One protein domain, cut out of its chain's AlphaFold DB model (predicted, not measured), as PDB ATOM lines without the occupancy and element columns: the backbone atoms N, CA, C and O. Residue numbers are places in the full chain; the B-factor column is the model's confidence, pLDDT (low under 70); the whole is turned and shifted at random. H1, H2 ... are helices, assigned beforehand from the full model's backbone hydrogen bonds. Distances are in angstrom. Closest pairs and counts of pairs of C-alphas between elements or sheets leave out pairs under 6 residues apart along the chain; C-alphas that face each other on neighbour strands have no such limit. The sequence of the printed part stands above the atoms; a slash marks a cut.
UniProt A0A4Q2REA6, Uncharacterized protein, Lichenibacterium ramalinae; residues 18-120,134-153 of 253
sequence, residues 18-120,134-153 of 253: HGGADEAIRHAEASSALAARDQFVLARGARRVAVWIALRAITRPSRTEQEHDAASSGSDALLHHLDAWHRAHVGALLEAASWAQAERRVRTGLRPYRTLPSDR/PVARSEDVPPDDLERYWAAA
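This is residues 18 to 120 and 134 to 153 of the 253 residues of an uncharacterized protein of Lichenibacterium ramalinae (UniProt A0A4Q2REA6). Four helices, H1 to H4, make an elongated up-and-down bundle, each running against the one before it, and H5 crosses H2 on the outside. H1 and H4 stay apart, with H2 and H3 between them, and after H4 the unnamed residues 108 to 120 fold back along the bundle. The printed part has 123 residues, 89 of them in five named helices, H1 to H5 in chain order, with no named strand; the class is all helix. The whole is compact, with a radius of gyration of the C-alphas of 15.1 A, and spans 49 by 26 by 26 A.

H1, residues 19 to 35, touches H2, residues 40 to 59, in a hairpin at a shallow tilt of 18 degrees; their closest C-alphas, of Ser 31 and Ala 43, are 4.1 A apart. H3, residues 65 to 81, runs the same way as H1 and touches it, closest at the C-alphas of Ala 21 and Gly 74, 4.2 A. H4, residues 84 to 107, touches H3 in a hairpin, closest at the C-alphas of Leu 79 and Arg 87, 5.4 A. H2 is the hub, touching four helices; with residues 41 to 49 alone it touches H5, residues 143 to 153, about perpendicular at 89 degrees, closest at the C-alphas of Gly 45 and Ala 153, 4.0 A. Every O i to N i+4 pair is within hydrogen-bond range in H1, H2, H4 and H5, and 12 of 13 in H3.

H1 begins at C-alpha 19 (207.365, -32.946, -40.734) and is 24.3 A long, H2 28.2 A and H3 24.9 A. H4, the longest, measures 34.8 A; H5 measures 15.2 A and ends at C-alpha 153 (217.843, -36.098, -20.781).

The C-alphas farthest apart, of Asp 38 and Gly 109, are 50.2 A apart. Residues 121 to 133 are not printed; C-alphas 120 and 134 are 26.6 A apart across the cut. Confidence is under 70 at residues 18 to 19, 85, 115 to 120 and 134 to 140.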
ATOM      1  N   HIS A  18     206.938 -31.843 -44.763       47.66
ATOM      2  CA  HIS A  18     207.050 -30.696 -43.831       47.66
ATOM      3  C   HIS A  18     207.377 -31.094 -42.377       47.66
ATOM      4  O   HIS A  18     207.610 -30.239 -41.527       47.66
ATOM      5  N   GLY A  19     207.455 -32.400 -42.095       60.47
ATOM      6  CA  GLY A  19     207.365 -32.946 -40.734       60.47
ATOM      7  C   GLY A  19     208.458 -32.526 -39.747       60.47
ATOM      8  O   GLY A  19     208.180 -32.448 -38.562       60.47
ATOM      9  N   GLY A  20     209.678 -32.208 -40.192       72.00
ATOM     10  CA  GLY A  20     210.776 -31.892 -39.264       72.00
ATOM     11  C   GLY A  20     210.621 -30.552 -38.532       72.00
ATOM     12  O   GLY A  20     211.034 -30.428 -37.385       72.00
ATOM     13  N   ALA A  21     210.017 -29.552 -39.178       75.12
ATOM     14  CA  ALA A  21     209.796 -28.239 -38.575       75.12
ATOM     15  C   ALA A  21     208.702 -28.303 -37.501       75.12
ATOM     16  O   ALA A  21     208.924 -27.891 -36.363       75.12
ATOM     17  N   ASP A  22     207.561 -28.895 -37.850       77.38
ATOM     18  CA  ASP A  22     206.420 -29.049 -36.947       77.38
ATOM     19  C   ASP A  22     206.749 -29.994 -35.780       77.38
ATOM     20  O   ASP A  22     206.387 -29.723 -34.636       77.38
ATOM     21  N   GLU A  23     207.505 -31.071 -36.036       82.81
ATOM     22  CA  GLU A  23     207.969 -31.986 -34.989       82.81
ATOM     23  C   GLU A  23     208.894 -31.253 -33.999       82.81
ATOM     24  O   GLU A  23     208.711 -31.382 -32.789       82.81
ATOM     25  N   ALA A  24     209.827 -30.421 -34.478       83.25
ATOM     26  CA  ALA A  24     210.693 -29.624 -33.606       83.25
ATOM     27  C   ALA A  24     209.901 -28.633 -32.734       83.25
ATOM     28  O   ALA A  24     210.168 -28.539 -31.534       83.25
ATOM     29  N   ILE A  25     208.915 -27.929 -33.306       82.69
ATOM     30  CA  ILE A  25     208.043 -27.000 -32.563       82.69
ATOM     31  C   ILE A  25     207.278 -27.749 -31.474       82.69
ATOM     32  O   ILE A  25     207.352 -27.374 -30.306       82.69
ATOM     33  N   ARG A  26     206.630 -28.862 -31.829       85.25
ATOM     34  CA  ARG A  26     205.871 -29.709 -30.900       85.25
ATOM     35  C   ARG A  26     206.704 -30.134 -29.688       85.25
ATOM     36  O   ARG A  26     206.238 -30.071 -28.552       85.25
ATOM     37  N   HIS A  27     207.955 -30.543 -29.898       86.50
ATOM     38  CA  HIS A  27     208.852 -30.919 -28.800       86.50
ATOM     39  C   HIS A  27     209.322 -29.716 -27.963       86.50
ATOM     40  O   HIS A  27     209.546 -29.846 -26.756       86.50
ATOM     41  N   ALA A  28     209.446 -28.533 -28.565       84.69
ATOM     42  CA  ALA A  28     209.782 -27.299 -27.855       84.69
ATOM     43  C   ALA A  28     208.621 -26.797 -26.974       84.69
ATOM     44  O   ALA A  28     208.823 -26.356 -25.836       84.69
ATOM     45  N   GLU A  29     207.392 -26.932 -27.466       84.00
ATOM     46  CA  GLU A  29     206.171 -26.700 -26.698       84.00
ATOM     47  C   GLU A  29     206.052 -27.699 -25.547       84.00
ATOM     48  O   GLU A  29     205.851 -27.284 -24.403       84.00
ATOM     49  N   ALA A  30     206.287 -28.991 -25.809       85.38
ATOM     50  CA  ALA A  30     206.322 -30.019 -24.770       85.38
ATOM     51  C   ALA A  30     207.359 -29.688 -23.684       85.38
ATOM     52  O   ALA A  30     207.052 -29.770 -22.498       85.38
ATOM     53  N   SER A  31     208.560 -29.229 -24.060       86.31
ATOM     54  CA  SER A  31     209.564 -28.751 -23.099       86.31
ATOM     55  C   SER A  31     209.025 -27.630 -22.209       86.31
ATOM     56  O   SER A  31     209.261 -27.640 -21.001       86.31
ATOM     57  N   SER A  32     208.322 -26.657 -22.790       82.25
ATOM     58  CA  SER A  32     207.758 -25.520 -22.050       82.25
ATOM     59  C   SER A  32     206.664 -25.980 -21.077       82.25
ATOM     60  O   SER A  32     206.660 -25.587 -19.911       82.25
ATOM     61  N   ALA A  33     205.778 -26.871 -21.531       83.81
ATOM     62  CA  ALA A  33     204.695 -27.434 -20.730       83.81
ATOM     63  C   ALA A  33     205.194 -28.327 -19.580       83.81
ATOM     64  O   ALA A  33     204.628 -28.303 -18.488       83.81
ATOM     65  N   LEU A  34     206.257 -29.104 -19.808       84.19
ATOM     66  CA  LEU A  34     206.900 -29.939 -18.789       84.19
ATOM     67  C   LEU A  34     207.627 -29.084 -17.739       84.19
ATOM     68  O   LEU A  34     207.528 -29.360 -16.544       84.19
ATOM     69  N   ALA A  35     208.308 -28.012 -18.163       83.75
ATOM     70  CA  ALA A  35     208.983 -27.085 -17.254       83.75
ATOM     71  C   ALA A  35     207.998 -26.342 -16.337       83.75
ATOM     72  O   ALA A  35     208.289 -26.162 -15.160       83.75
ATOM     73  N   ALA A  36     206.817 -25.973 -16.843       82.94
ATOM     74  CA  ALA A  36     205.758 -25.336 -16.053       82.94
ATOM     75  C   ALA A  36     205.172 -26.235 -14.944       82.94
ATOM     76  O   ALA A  36     204.433 -25.746 -14.093       82.94
ATOM     77  N   ARG A  37     205.479 -27.540 -14.957       82.56
ATOM     78  CA  ARG A  37     205.088 -28.524 -13.932       82.56
ATOM     79  C   ARG A  37     206.279 -29.058 -13.135       82.56
ATOM     80  O   ARG A  37     206.210 -30.164 -12.605       82.56
ATOM     81  N   ASP A  38     207.394 -28.334 -13.132       86.38
ATOM     82  CA  ASP A  38     208.630 -28.706 -12.436       86.38
ATOM     83  C   ASP A  38     209.253 -30.044 -12.894       86.38
ATOM     84  O   ASP A  38     210.141 -30.598 -12.243       86.38
ATOM     85  N   GLN A  39     208.864 -30.567 -14.067       86.56
ATOM     86  CA  GLN A  39     209.442 -31.780 -14.657       86.56
ATOM     87  C   GLN A  39     210.720 -31.454 -15.444       86.56
ATOM     88  O   GLN A  39     210.838 -31.726 -16.641       86.56
ATOM     89  N   PHE A  40     211.699 -30.844 -14.775       85.62
ATOM     90  CA  PHE A  40     212.866 -30.236 -15.425       85.62
ATOM     91  C   PHE A  40     213.745 -31.217 -16.211       85.62
ATOM     92  O   PHE A  40     214.347 -30.832 -17.215       85.62
ATOM     93  N   VAL A  41     213.818 -32.481 -15.784       85.69
ATOM     94  CA  VAL A  41     214.591 -33.519 -16.484       85.69
ATOM     95  C   VAL A  41     213.949 -33.842 -17.835       85.69
ATOM     96  O   VAL A  41     214.616 -33.772 -18.866       85.69
ATOM     97  N   LEU A  42     212.641 -34.095 -17.849       86.06
ATOM     98  CA  LEU A  42     211.879 -34.349 -19.072       86.06
ATOM     99  C   LEU A  42     211.825 -33.118 -19.980       86.06
ATOM    100  O   LEU A  42     212.001 -33.249 -21.188       86.06
ATOM    101  N   ALA A  43     211.670 -31.919 -19.412       84.94
ATOM    102  CA  ALA A  43     211.732 -30.671 -20.168       84.94
ATOM    103  C   ALA A  43     213.083 -30.511 -20.887       84.94
ATOM    104  O   ALA A  43     213.132 -30.201 -22.078       84.94
ATOM    105  N   ARG A  44     214.196 -30.802 -20.198       85.19
ATOM    106  CA  ARG A  44     215.535 -30.817 -20.808       85.19
ATOM    107  C   ARG A  44     215.620 -31.833 -21.947       85.19
ATOM    108  O   ARG A  44     216.148 -31.494 -23.004       85.19
ATOM    109  N   GLY A  45     215.096 -33.041 -21.744       85.62
ATOM    110  CA  GLY A  45     215.024 -34.084 -22.766       85.62
ATOM    111  C   GLY A  45     214.253 -33.645 -24.010       85.62
ATOM    112  O   GLY A  45     214.787 -33.691 -25.117       85.62
ATOM    113  N   ALA A  46     213.040 -33.123 -23.824       86.69
ATOM    114  CA  ALA A  46     212.187 -32.605 -24.892       86.69
ATOM    115  C   ALA A  46     212.866 -31.486 -25.686       86.69
ATOM    116  O   ALA A  46     212.881 -31.507 -26.917       86.69
ATOM    117  N   ARG A  47     213.529 -30.554 -24.992       86.31
ATOM    118  CA  ARG A  47     214.316 -29.496 -25.629       86.31
ATOM    119  C   ARG A  47     215.457 -30.054 -26.476       86.31
ATOM    120  O   ARG A  47     215.641 -29.605 -27.603       86.31
ATOM    121  N   ARG A  48     216.224 -31.022 -25.964       85.19
ATOM    122  CA  ARG A  48     217.325 -31.648 -26.720       85.19
ATOM    123  C   ARG A  48     216.807 -32.329 -27.984       85.19
ATOM    124  O   ARG A  48     217.381 -32.125 -29.052       85.19
ATOM    125  N   VAL A  49     215.689 -33.051 -27.883       86.94
ATOM    126  CA  VAL A  49     215.012 -33.665 -29.034       86.94
ATOM    127  C   VAL A  49     214.584 -32.604 -30.051       86.94
ATOM    128  O   VAL A  49     214.908 -32.735 -31.230       86.94
ATOM    129  N   ALA A  50     213.943 -31.521 -29.606       87.06
ATOM    130  CA  ALA A  50     213.509 -30.426 -30.473       87.06
ATOM    131  C   ALA A  50     214.673 -29.809 -31.269       87.06
ATOM    132  O   ALA A  50     214.595 -29.659 -32.491       87.06
ATOM    133  N   VAL A  51     215.786 -29.500 -30.593       86.69
ATOM    134  CA  VAL A  51     216.962 -28.904 -31.244       86.69
ATOM    135  C   VAL A  51     217.637 -29.887 -32.199       86.69
ATOM    136  O   VAL A  51     218.038 -29.493 -33.295       86.69
ATOM    137  N   TRP A  52     217.740 -31.165 -31.823       87.31
ATOM    138  CA  TRP A  52     218.283 -32.197 -32.704       87.31
ATOM    139  C   TRP A  52     217.476 -32.307 -34.000       87.31
ATOM    140  O   TRP A  52     218.059 -32.316 -35.085       87.31
ATOM    141  N   ILE A  53     216.142 -32.326 -33.906       86.38
ATOM    142  CA  ILE A  53     215.259 -32.397 -35.077       86.38
ATOM    143  C   ILE A  53     215.443 -31.160 -35.960       86.38
ATOM    144  O   ILE A  53     215.614 -31.309 -37.170       86.38
ATOM    145  N   ALA A  54     215.481 -29.958 -35.377       85.31
ATOM    146  CA  ALA A  54     215.674 -28.721 -36.133       85.31
ATOM    147  C   ALA A  54     217.033 -28.683 -36.855       85.31
ATOM    148  O   ALA A  54     217.095 -28.425 -38.059       85.31
ATOM    149  N   LEU A  55     218.129 -29.024 -36.167       83.31
ATOM    150  CA  LEU A  55     219.451 -29.110 -36.795       83.31
ATOM    151  C   LEU A  55     219.491 -30.178 -37.887       83.31
ATOM    152  O   LEU A  55     220.116 -29.966 -38.926       83.31
ATOM    153  N   ARG A  56     218.806 -31.310 -37.695       82.81
ATOM    154  CA  ARG A  56     218.701 -32.362 -38.710       82.81
ATOM    155  C   ARG A  56     217.890 -31.908 -39.922       82.81
ATOM    156  O   ARG A  56     218.230 -32.270 -41.044       82.81
ATOM    157  N   ALA A  57     216.847 -31.108 -39.715       81.75
ATOM    158  CA  ALA A  57     216.046 -30.544 -40.794       81.75
ATOM    159  C   ALA A  57     216.873 -29.588 -41.669       81.75
ATOM    160  O   ALA A  57     216.809 -29.703 -42.889       81.75
ATOM    161  N   ILE A  58     217.709 -28.727 -41.070       79.81
ATOM    162  CA  ILE A  58     218.601 -27.818 -41.817       79.81
ATOM    163  C   ILE A  58     219.788 -28.561 -42.450       79.81
ATOM    164  O   ILE A  58     220.201 -28.267 -43.566       79.81
ATOM    165  N   THR A  59     220.387 -29.528 -41.755       76.19
ATOM    166  CA  THR A  59     221.568 -30.237 -42.289       76.19
ATOM    167  C   THR A  59     221.217 -31.208 -43.418       76.19
ATOM    168  O   THR A  59     222.088 -31.589 -44.204       76.19
ATOM    169  N   ARG A  60     219.948 -31.595 -43.565       77.75
ATOM    170  CA  ARG A  60     219.494 -32.372 -44.719       77.75
ATOM    171  C   ARG A  60     219.412 -31.481 -45.965       77.75
ATOM    172  O   ARG A  60     218.842 -30.399 -45.913       77.75
ATOM    173  N   PRO A  61     219.941 -31.924 -47.120       71.81
ATOM    174  CA  PRO A  61     219.828 -31.150 -48.349       71.81
ATOM    175  C   PRO A  61     218.363 -31.013 -48.792       71.81
ATOM    176  O   PRO A  61     217.762 -31.986 -49.247       71.81
ATOM    177  N   SER A  62     217.817 -29.797 -48.700       76.88
ATOM    178  CA  SER A  62     216.487 -29.454 -49.223       76.88
ATOM    179  C   SER A  62     216.453 -29.542 -50.751       76.88
ATOM    180  O   SER A  62     217.345 -29.031 -51.443       76.88
ATOM    181  N   ARG A  63     215.408 -30.184 -51.276       79.25
ATOM    182  CA  ARG A  63     215.140 -30.344 -52.710       79.25
ATOM    183  C   ARG A  63     214.395 -29.140 -53.276       79.25
ATOM    184  O   ARG A  63     214.592 -28.803 -54.442       79.25
ATOM    185  N   THR A  64     213.582 -28.478 -52.454       82.06
ATOM    186  CA  THR A  64     212.777 -27.310 -52.837       82.06
ATOM    187  C   THR A  64     213.035 -26.108 -51.923       82.06
ATOM    188  O   THR A  64     213.538 -26.254 -50.810       82.06
ATOM    189  N   GLU A  65     212.710 -24.904 -52.408       80.44
ATOM    190  CA  GLU A  65     212.767 -23.670 -51.602       80.44
ATOM    191  C   GLU A  65     211.765 -23.723 -50.446       80.44
ATOM    192  O   GLU A  65     212.105 -23.391 -49.319       80.44
ATOM    193  N   GLN A  66     210.579 -24.284 -50.694       81.12
ATOM    194  CA  GLN A  66     209.550 -24.477 -49.676       81.12
ATOM    195  C   GLN A  66     210.014 -25.376 -48.517       81.12
ATOM    196  O   GLN A  66     209.721 -25.079 -47.363       81.12
ATOM    197  N   GLU A  67     210.750 -26.457 -48.797       81.12
ATOM    198  CA  GLU A  67     211.332 -27.319 -47.755       81.12
ATOM    199  C   GLU A  67     212.356 -26.566 -46.895       81.12
ATOM    200  O   GLU A  67     212.408 -26.747 -45.678       81.12
ATOM    201  N   HIS A  68     213.171 -25.713 -47.522       80.75
ATOM    202  CA  HIS A  68     214.161 -24.890 -46.824       80.75
ATOM    203  C   HIS A  68     213.501 -23.801 -45.971       80.75
ATOM    204  O   HIS A  68     213.891 -23.589 -44.820       80.75
ATOM    205  N   ASP A  69     212.469 -23.148 -46.502       79.94
ATOM    206  CA  ASP A  69     211.701 -22.124 -45.795       79.94
ATOM    207  C   ASP A  69     210.927 -22.713 -44.613       79.94
ATOM    208  O   ASP A  69     210.877 -22.097 -43.547       79.94
ATOM    209  N   ALA A  70     210.381 -23.924 -44.756       80.31
ATOM    210  CA  ALA A  70     209.741 -24.646 -43.661       80.31
ATOM    211  C   ALA A  70     210.747 -24.986 -42.550       80.31
ATOM    212  O   ALA A  70     210.492 -24.689 -41.383       80.31
ATOM    213  N   ALA A  71     211.919 -25.535 -42.895       80.69
ATOM    214  CA  ALA A  71     212.974 -25.836 -41.923       80.69
ATOM    215  C   ALA A  71     213.486 -24.575 -41.201       80.69
ATOM    216  O   ALA A  71     213.715 -24.597 -39.989       80.69
ATOM    217  N   SER A  72     213.617 -23.463 -41.930       79.69
ATOM    218  CA  SER A  72     214.022 -22.168 -41.373       79.69
ATOM    219  C   SER A  72     212.948 -21.594 -40.445       79.69
ATOM    220  O   SER A  72     213.251 -21.215 -39.317       79.69
ATOM    221  N   SER A  73     211.681 -21.618 -40.863       77.00
ATOM    222  CA  SER A  73     210.549 -21.145 -40.052       77.00
ATOM    223  C   SER A  73     210.366 -21.976 -38.779       77.00
ATOM    224  O   SER A  73     210.145 -21.421 -37.705       77.00
ATOM    225  N   GLY A  74     210.514 -23.303 -38.865       77.50
ATOM    226  CA  GLY A  74     210.469 -24.188 -37.696       77.50
ATOM    227  C   GLY A  74     211.609 -23.937 -36.716       77.50
ATOM    228  O   GLY A  74     211.410 -23.940 -35.502       77.50
ATOM    229  N   SER A  75     212.798 -23.648 -37.240       83.69
ATOM    230  CA  SER A  75     213.957 -23.265 -36.433       83.69
ATOM    231  C   SER A  75     213.728 -21.940 -35.708       83.69
ATOM    232  O   SER A  75     214.052 -21.819 -34.530       83.69
ATOM    233  N   ASP A  76     213.107 -20.970 -36.375       81.25
ATOM    234  CA  ASP A  76     212.741 -19.688 -35.774       81.25
ATOM    235  C   ASP A  76     211.733 -19.861 -34.638       81.25
ATOM    236  O   ASP A  76     211.941 -19.341 -33.541       81.25
ATOM    237  N   ALA A  77     210.677 -20.639 -34.878       78.00
ATOM    238  CA  ALA A  77     209.675 -20.960 -33.872       78.00
ATOM    239  C   ALA A  77     210.298 -21.673 -32.657       78.00
ATOM    240  O   ALA A  77     210.097 -21.231 -31.527       78.00
ATOM    241  N   LEU A  78     211.148 -22.686 -32.869       84.06
ATOM    242  CA  LEU A  78     211.909 -23.349 -31.802       84.06
ATOM    243  C   LEU A  78     212.687 -22.345 -30.936       84.06
ATOM    244  O   LEU A  78     212.631 -22.423 -29.708       84.06
ATOM    245  N   LEU A  79     213.409 -21.399 -31.547       84.25
ATOM    246  CA  LEU A  79     214.228 -20.424 -30.816       84.25
ATOM    247  C   LEU A  79     213.405 -19.556 -29.848       84.25
ATOM    248  O   LEU A  79     213.941 -19.119 -28.823       84.25
ATOM    249  N   HIS A  80     212.115 -19.332 -30.123       83.12
ATOM    250  CA  HIS A  80     211.217 -18.617 -29.211       83.12
ATOM    251  C   HIS A  80     210.896 -19.401 -27.933       83.12
ATOM    252  O   HIS A  80     210.690 -18.781 -26.892       83.12
ATOM    253  N   HIS A  81     210.934 -20.733 -27.983       75.06
ATOM    254  CA  HIS A  81     210.712 -21.613 -26.829       75.06
ATOM    255  C   HIS A  81     211.977 -21.873 -26.001       75.06
ATOM    256  O   HIS A  81     211.916 -22.486 -24.937       75.06
ATOM    257  N   LEU A  82     213.140 -21.414 -26.469       77.31
ATOM    258  CA  LEU A  82     214.391 -21.531 -25.727       77.31
ATOM    259  C   LEU A  82     214.585 -20.344 -24.784       77.31
ATOM    260  O   LEU A  82     214.284 -19.195 -25.128       77.31
ATOM    261  N   ASP A  83     215.168 -20.617 -23.616       77.25
ATOM    262  CA  ASP A  83     215.710 -19.572 -22.751       77.25
ATOM    263  C   ASP A  83     216.831 -18.791 -23.462       77.25
ATOM    264  O   ASP A  83     217.399 -19.241 -24.460       77.25
ATOM    265  N   ALA A  84     217.147 -17.592 -22.962       72.38
ATOM    266  CA  ALA A  84     218.096 -16.687 -23.613       72.38
ATOM    267  C   ALA A  84     219.479 -17.324 -23.845       72.38
ATOM    268  O   ALA A  84     220.122 -17.049 -24.861       72.38
ATOM    269  N   TRP A  85     219.906 -18.200 -22.932       69.31
ATOM    270  CA  TRP A  85     221.192 -18.880 -23.006       69.31
ATOM    271  C   TRP A  85     221.226 -19.903 -24.144       69.31
ATOM    272  O   TRP A  85     222.075 -19.834 -25.037       69.31
ATOM    273  N   HIS A  86     220.266 -20.830 -24.156       76.62
ATOM    274  CA  HIS A  86     220.176 -21.866 -25.182       76.62
ATOM    275  C   HIS A  86     219.827 -21.269 -26.544       76.62
ATOM    276  O   HIS A  86     220.357 -21.724 -27.554       76.62
ATOM    277  N   ARG A  87     219.013 -20.207 -26.591       83.88
ATOM    278  CA  ARG A  87     218.653 -19.502 -27.828       83.88
ATOM    279  C   ARG A  87     219.881 -18.986 -28.573       83.88
ATOM    280  O   ARG A  87     219.982 -19.194 -29.778       83.88
ATOM    281  N   ALA A  88     220.817 -18.342 -27.876       80.50
ATOM    282  CA  ALA A  88     222.031 -17.819 -28.502       80.50
ATOM    283  C   ALA A  88     222.925 -18.947 -29.048       80.50
ATOM    284  O   ALA A  88     223.413 -18.857 -30.174       80.50
ATOM    285  N   HIS A  89     223.106 -20.021 -28.271       81.62
ATOM    286  CA  HIS A  89     223.902 -21.187 -28.672       81.62
ATOM    287  C   HIS A  89     223.306 -21.915 -29.880       81.62
ATOM    288  O   HIS A  89     223.964 -22.106 -30.902       81.62
ATOM    289  N   VAL A  90     222.034 -22.289 -29.775       84.56
ATOM    290  CA  VAL A  90     221.316 -23.042 -30.802       84.56
ATOM    291  C   VAL A  90     221.144 -22.204 -32.066       84.56
ATOM    292  O   VAL A  90     221.395 -22.705 -33.159       84.56
ATOM    293  N   GLY A  91     220.819 -20.914 -31.933       86.44
ATOM    294  CA  GLY A  91     220.724 -19.997 -33.069       86.44
ATOM    295  C   GLY A  91     222.035 -19.908 -33.846       86.44
ATOM    296  O   GLY A  91     222.042 -20.033 -35.068       86.44
ATOM    297  N   ALA A  92     223.161 -19.806 -33.136       83.94
ATOM    298  CA  ALA A  92     224.487 -19.776 -33.740       83.94
ATOM    299  C   ALA A  92     224.846 -21.069 -34.501       83.94
ATOM    300  O   ALA A  92     225.585 -20.995 -35.486       83.94
ATOM    301  N   LEU A  93     224.365 -22.236 -34.054       87.50
ATOM    302  CA  LEU A  93     224.558 -23.522 -34.738       87.50
ATOM    303  C   LEU A  93     223.650 -23.671 -35.966       87.50
ATOM    304  O   LEU A  93     224.127 -24.089 -37.023       87.50
ATOM    305  N   LEU A  94     222.372 -23.304 -35.847       87.38
ATOM    306  CA  LEU A  94     221.397 -23.336 -36.945       87.38
ATOM    307  C   LEU A  94     221.820 -22.403 -38.088       87.38
ATOM    308  O   LEU A  94     221.773 -22.787 -39.256       87.38
ATOM    309  N   GLU A  95     222.318 -21.212 -37.750       86.00
ATOM    310  CA  GLU A  95     222.905 -20.271 -38.704       86.00
ATOM    311  C   GLU A  95     224.077 -20.912 -39.464       86.00
ATOM    312  O   GLU A  95     224.091 -20.922 -40.696       86.00
ATOM    313  N   ALA A  96     225.037 -21.515 -38.752       85.75
ATOM    314  CA  ALA A  96     226.190 -22.163 -39.377       85.75
ATOM    315  C   ALA A  96     225.788 -23.315 -40.317       85.75
ATOM    316  O   ALA A  96     226.384 -23.474 -41.385       85.75
ATOM    317  N   ALA A  97     224.768 -24.097 -39.948       85.12
ATOM    318  CA  ALA A  97     224.223 -25.146 -40.806       85.12
ATOM    319  C   ALA A  97     223.574 -24.570 -42.076       85.12
ATOM    320  O   ALA A  97     223.852 -25.053 -43.176       85.12
ATOM    321  N   SER A  98     222.780 -23.503 -41.937       84.31
ATOM    322  CA  SER A  98     222.108 -22.818 -43.050       84.31
ATOM    323  C   SER A  98     223.114 -22.253 -44.065       84.31
ATOM    324  O   SER A  98     222.988 -22.483 -45.270       84.31
ATOM    325  N   TRP A  99     224.178 -21.598 -43.588       84.50
ATOM    326  CA  TRP A  99     225.259 -21.093 -44.445       84.50
ATOM    327  C   TRP A  99     225.987 -22.208 -45.190       84.50
ATOM    328  O   TRP A  99     226.175 -22.127 -46.404       84.50
ATOM    329  N   ALA A 100     226.354 -23.285 -44.494       83.81
ATOM    330  CA  ALA A 100     227.047 -24.405 -45.120       83.81
ATOM    331  C   ALA A 100     226.171 -25.126 -46.167       83.81
ATOM    332  O   ALA A 100     226.686 -25.649 -47.161       83.81
ATOM    333  N   GLN A 101     224.845 -25.121 -45.998       83.69
ATOM    334  CA  GLN A 101     223.910 -25.607 -47.013       83.69
ATOM    335  C   GLN A 101     223.862 -24.676 -48.232       83.69
ATOM    336  O   GLN A 101     223.911 -25.161 -49.366       83.69
ATOM    337  N   ALA A 102     223.818 -23.357 -48.024       82.88
ATOM    338  CA  ALA A 102     223.861 -22.378 -49.107       82.88
ATOM    339  C   ALA A 102     225.157 -22.495 -49.932       82.88
ATOM    340  O   ALA A 102     225.099 -22.576 -51.160       82.88
ATOM    341  N   GLU A 103     226.313 -22.616 -49.272       84.31
ATOM    342  CA  GLU A 103     227.608 -22.843 -49.929       84.31
ATOM    343  C   GLU A 103     227.621 -24.134 -50.756       84.31
ATOM    344  O   GLU A 103     228.083 -24.147 -51.901       84.31
ATOM    345  N   ARG A 104     227.077 -25.230 -50.204       83.25
ATOM    346  CA  ARG A 104     226.967 -26.507 -50.925       83.25
ATOM    347  C   ARG A 104     226.162 -26.344 -52.212       83.25
ATOM    348  O   ARG A 104     226.588 -26.862 -53.241       83.25
ATOM    349  N   ARG A 105     225.037 -25.622 -52.167       85.06
ATOM    350  CA  ARG A 105     224.185 -25.381 -53.343       85.06
ATOM    351  C   ARG A 105     224.919 -24.606 -54.427       85.06
ATOM    352  O   ARG A 105     224.939 -25.063 -55.570       85.06
ATOM    353  N   VAL A 106     225.592 -23.517 -54.052       85.75
ATOM    354  CA  VAL A 106     226.410 -22.708 -54.972       85.75
ATOM    355  C   VAL A 106     227.485 -23.568 -55.635       85.75
ATOM    356  O   VAL A 106     227.627 -23.547 -56.855       85.75
ATOM    357  N   ARG A 107     228.189 -24.402 -54.859       83.31
ATOM    358  CA  ARG A 107     229.204 -25.324 -55.391       83.31
ATOM    359  C   ARG A 107     228.626 -26.352 -56.372       83.31
ATOM    360  O   ARG A 107     229.338 -26.798 -57.264       83.31
ATOM    361  N   THR A 108     227.357 -26.727 -56.219       84.06
ATOM    362  CA  THR A 108     226.637 -27.614 -57.150       84.06
ATOM    363  C   THR A 108     225.941 -26.876 -58.302       84.06
ATOM    364  O   THR A 108     225.163 -27.490 -59.022       84.06
ATOM    365  N   GLY A 109     226.187 -25.573 -58.482       83.81
ATOM    366  CA  GLY A 109     225.585 -24.770 -59.556       83.81
ATOM    367  C   GLY A 109     224.120 -24.384 -59.321       83.81
ATOM    368  O   GLY A 109     223.461 -23.882 -60.226       83.81
ATOM    369  N   LEU A 110     223.597 -24.606 -58.113       83.44
ATOM    370  CA  LEU A 110     222.239 -24.234 -57.729       83.44
ATOM    371  C   LEU A 110     222.238 -22.864 -57.051       83.44
ATOM    372  O   LEU A 110     223.144 -22.532 -56.282       83.44
ATOM    373  N   ARG A 111     221.173 -22.088 -57.270       81.62
ATOM    374  CA  ARG A 111     220.957 -20.833 -56.539       81.62
ATOM    375  C   ARG A 111     220.862 -21.122 -55.026       81.62
ATOM    376  O   ARG A 111     220.178 -22.084 -54.642       81.62
ATOM    377  N   PRO A 112     221.541 -20.335 -54.171       79.94
ATOM    378  CA  PRO A 112     221.415 -20.477 -52.727       79.94
ATOM    379  C   PRO A 112     220.003 -20.090 -52.282       79.94
ATOM    380  O   PRO A 112     219.394 -19.186 -52.855       79.94
ATOM    381  N   TYR A 113     219.503 -20.772 -51.254       78.12
ATOM    382  CA  TYR A 113     218.300 -20.338 -50.550       78.12
ATOM    383  C   TYR A 113     218.626 -19.196 -49.588       78.12
ATOM    384  O   TYR A 113     219.795 -18.946 -49.277       78.12
ATOM    385  N   ARG A 114     217.586 -18.509 -49.110       70.06
ATOM    386  CA  ARG A 114     217.733 -17.472 -48.090       70.06
ATOM    387  C   ARG A 114     218.337 -18.091 -46.826       70.06
ATOM    388  O   ARG A 114     217.798 -19.049 -46.279       70.06
ATOM    389  N   THR A 115     219.474 -17.573 -46.376       67.69
ATOM    390  CA  THR A 115     220.088 -17.995 -45.112       67.69
ATOM    391  C   THR A 115     219.347 -17.374 -43.930       67.69
ATOM    392  O   THR A 115     218.726 -16.312 -44.060       67.69
ATOM    393  N   LEU A 116     219.403 -18.032 -42.768       60.56
ATOM    394  CA  LEU A 116     218.905 -17.447 -41.520       60.56
ATOM    395  C   LEU A 116     219.643 -16.113 -41.258       60.56
ATOM    396  O   LEU A 116     220.875 -16.092 -41.332       60.56
ATOM    397  N   PRO A 117     218.934 -14.994 -41.007       53.28
ATOM    398  CA  PRO A 117     219.572 -13.691 -40.834       53.28
ATOM    399  C   PRO A 117     220.422 -13.634 -39.555       53.28
ATOM    400  O   PRO A 117     219.979 -14.062 -38.489       53.28
ATOM    401  N   SER A 118     221.618 -13.047 -39.665       46.00
ATOM    402  CA  SER A 118     222.621 -12.906 -38.593       46.00
ATOM    403  C   SER A 118     222.238 -11.901 -37.494       46.00
ATOM    404  O   SER A 118     222.725 -11.992 -36.368       46.00
ATOM    405  N   ASP A 119     221.332 -10.961 -37.785       40.56
ATOM    406  CA  ASP A 119     220.977  -9.842 -36.898       40.56
ATOM    407  C   ASP A 119     219.679 -10.081 -36.119       40.56
ATOM    408  O   ASP A 119     218.725  -9.308 -36.186       40.56
ATOM    409  N   ARG A 120     219.632 -11.148 -35.316       49.47
ATOM    410  CA  ARG A 120     218.589 -11.314 -34.284       49.47
ATOM    411  C   ARG A 120     219.105 -11.031 -32.882       49.47
ATOM    412  O   ARG A 120     218.813 -11.752 -31.927       49.47
ATOM    413  N   PRO A 134     196.948 -25.807 -29.850       39.75
ATOM    414  CA  PRO A 134     196.898 -25.535 -28.428       39.75
ATOM    415  C   PRO A 134     198.211 -26.006 -27.808       39.75
ATOM    416  O   PRO A 134     198.663 -27.109 -28.108       39.75
ATOM    417  N   VAL A 135     198.791 -25.162 -26.948       43.97
ATOM    418  CA  VAL A 135     199.911 -25.517 -26.067       43.97
ATOM    419  C   VAL A 135     199.659 -26.929 -25.553       43.97
ATOM    420  O   VAL A 135     198.668 -27.131 -24.846       43.97
ATOM    421  N   ALA A 136     200.502 -27.888 -25.948       49.19
ATOM    422  CA  ALA A 136     200.344 -29.272 -25.524       49.19
ATOM    423  C   ALA A 136     200.259 -29.283 -23.994       49.19
ATOM    424  O   ALA A 136     201.199 -28.860 -23.311       49.19
ATOM    425  N   ARG A 137     199.118 -29.698 -23.431       53.31
ATOM    426  CA  ARG A 137     199.053 -29.922 -21.986       53.31
ATOM    427  C   ARG A 137     199.979 -31.101 -21.713       53.31
ATOM    428  O   ARG A 137     200.159 -31.963 -22.563       53.31
ATOM    429  N   SER A 138     200.592 -31.180 -20.539       49.22
ATOM    430  CA  SER A 138     201.538 -32.281 -20.264       49.22
ATOM    431  C   SER A 138     200.876 -33.659 -20.310       49.22
ATOM    432  O   SER A 138     201.563 -34.651 -20.502       49.22
ATOM    433  N   GLU A 139     199.551 -33.708 -20.141       57.09
ATOM    434  CA  GLU A 139     198.710 -34.901 -20.316       57.09
ATOM    435  C   GLU A 139     198.588 -35.349 -21.783       57.09
ATOM    436  O   GLU A 139     198.222 -36.492 -22.040       57.09
ATOM    437  N   ASP A 140     198.931 -34.473 -22.731       65.81
ATOM    438  CA  ASP A 140     198.876 -34.719 -24.172       65.81
ATOM    439  C   ASP A 140     200.218 -35.225 -24.734       65.81
ATOM    440  O   ASP A 140     200.310 -35.492 -25.934       65.81
ATOM    441  N   VAL A 141     201.271 -35.351 -23.908       72.25
ATOM    442  CA  VAL A 141     202.567 -35.892 -24.354       72.25
ATOM    443  C   VAL A 141     202.449 -37.415 -24.505       72.25
ATOM    444  O   VAL A 141     202.214 -38.103 -23.508       72.25
ATOM    445  N   PRO A 142     202.636 -37.970 -25.716       75.88
ATOM    446  CA  PRO A 142     202.589 -39.412 -25.934       75.88
ATOM    447  C   PRO A 142     203.630 -40.168 -25.084       75.88
ATOM    448  O   PRO A 142     204.744 -39.666 -24.915       75.88
ATOM    449  N   PRO A 143     203.332 -41.391 -24.603       75.56
ATOM    450  CA  PRO A 143     204.290 -42.214 -23.857       75.56
ATOM    451  C   PRO A 143     205.625 -42.427 -24.588       75.56
ATOM    452  O   PRO A 143     206.681 -42.258 -23.981       75.56
ATOM    453  N   ASP A 144     205.585 -42.681 -25.898       79.00
ATOM    454  CA  ASP A 144     206.781 -42.851 -26.737       79.00
ATOM    455  C   ASP A 144     207.694 -41.608 -26.714       79.00
ATOM    456  O   ASP A 144     208.924 -41.710 -26.732       79.00
ATOM    457  N   ASP A 145     207.107 -40.409 -26.631       84.44
ATOM    458  CA  ASP A 145     207.871 -39.167 -26.525       84.44
ATOM    459  C   ASP A 145     208.494 -39.008 -25.133       84.44
ATOM    460  O   ASP A 145     209.616 -38.517 -25.027       84.44
ATOM    461  N   LEU A 146     207.826 -39.462 -24.066       83.06
ATOM    462  CA  LEU A 146     208.384 -39.433 -22.709       83.06
ATOM    463  C   LEU A 146     209.620 -40.327 -22.582       83.06
ATOM    464  O   LEU A 146     210.609 -39.909 -21.976       83.06
ATOM    465  N   GLU A 147     209.598 -41.522 -23.176       84.00
ATOM    466  CA  GLU A 147     210.769 -42.405 -23.228       84.00
ATOM    467  C   GLU A 147     211.925 -41.746 -23.985       84.00
ATOM    468  O   GLU A 147     213.060 -41.691 -23.495       84.00
ATOM    469  N   ARG A 148     211.625 -41.153 -25.147       83.88
ATOM    470  CA  ARG A 148     212.602 -40.407 -25.949       83.88
ATOM    471  C   ARG A 148     213.191 -39.227 -25.172       83.88
ATOM    472  O   ARG A 148     214.394 -38.976 -25.263       83.88
ATOM    473  N   TYR A 149     212.381 -38.513 -24.392       88.12
ATOM    474  CA  TYR A 149     212.841 -37.405 -23.555       88.12
ATOM    475  C   TYR A 149     213.718 -37.887 -22.410       88.12
ATOM    476  O   TYR A 149     214.746 -37.269 -22.153       88.12
ATOM    477  N   TRP A 150     213.364 -38.987 -21.748       86.88
ATOM    478  CA  TRP A 150     214.205 -39.580 -20.712       86.88
ATOM    479  C   TRP A 150     215.575 -39.983 -21.255       86.88
ATOM    480  O   TRP A 150     216.592 -39.578 -20.691       86.88
ATOM    481  N   ALA A 151     215.610 -40.694 -22.383       82.50
ATOM    482  CA  ALA A 151     216.860 -41.074 -23.037       82.50
ATOM    483  C   ALA A 151     217.707 -39.840 -23.392       82.50
ATOM    484  O   ALA A 151     218.888 -39.763 -23.052       82.50
ATOM    485  N   ALA A 152     217.087 -38.824 -23.999       80.88
ATOM    486  CA  ALA A 152     217.768 -37.582 -24.346       80.88
ATOM    487  C   ALA A 152     218.217 -36.779 -23.114       80.88
ATOM    488  O   ALA A 152     219.240 -36.105 -23.160       80.88
ATOM    489  N   ALA A 153     217.485 -36.817 -22.001       81.94
ATOM    490  CA  ALA A 153     217.843 -36.098 -20.781       81.94
ATOM    491  C   ALA A 153     219.057 -36.713 -20.072       81.94
ATOM    492  O   ALA A 153     219.826 -35.975 -19.454       81.94
TER     493      ALA A 153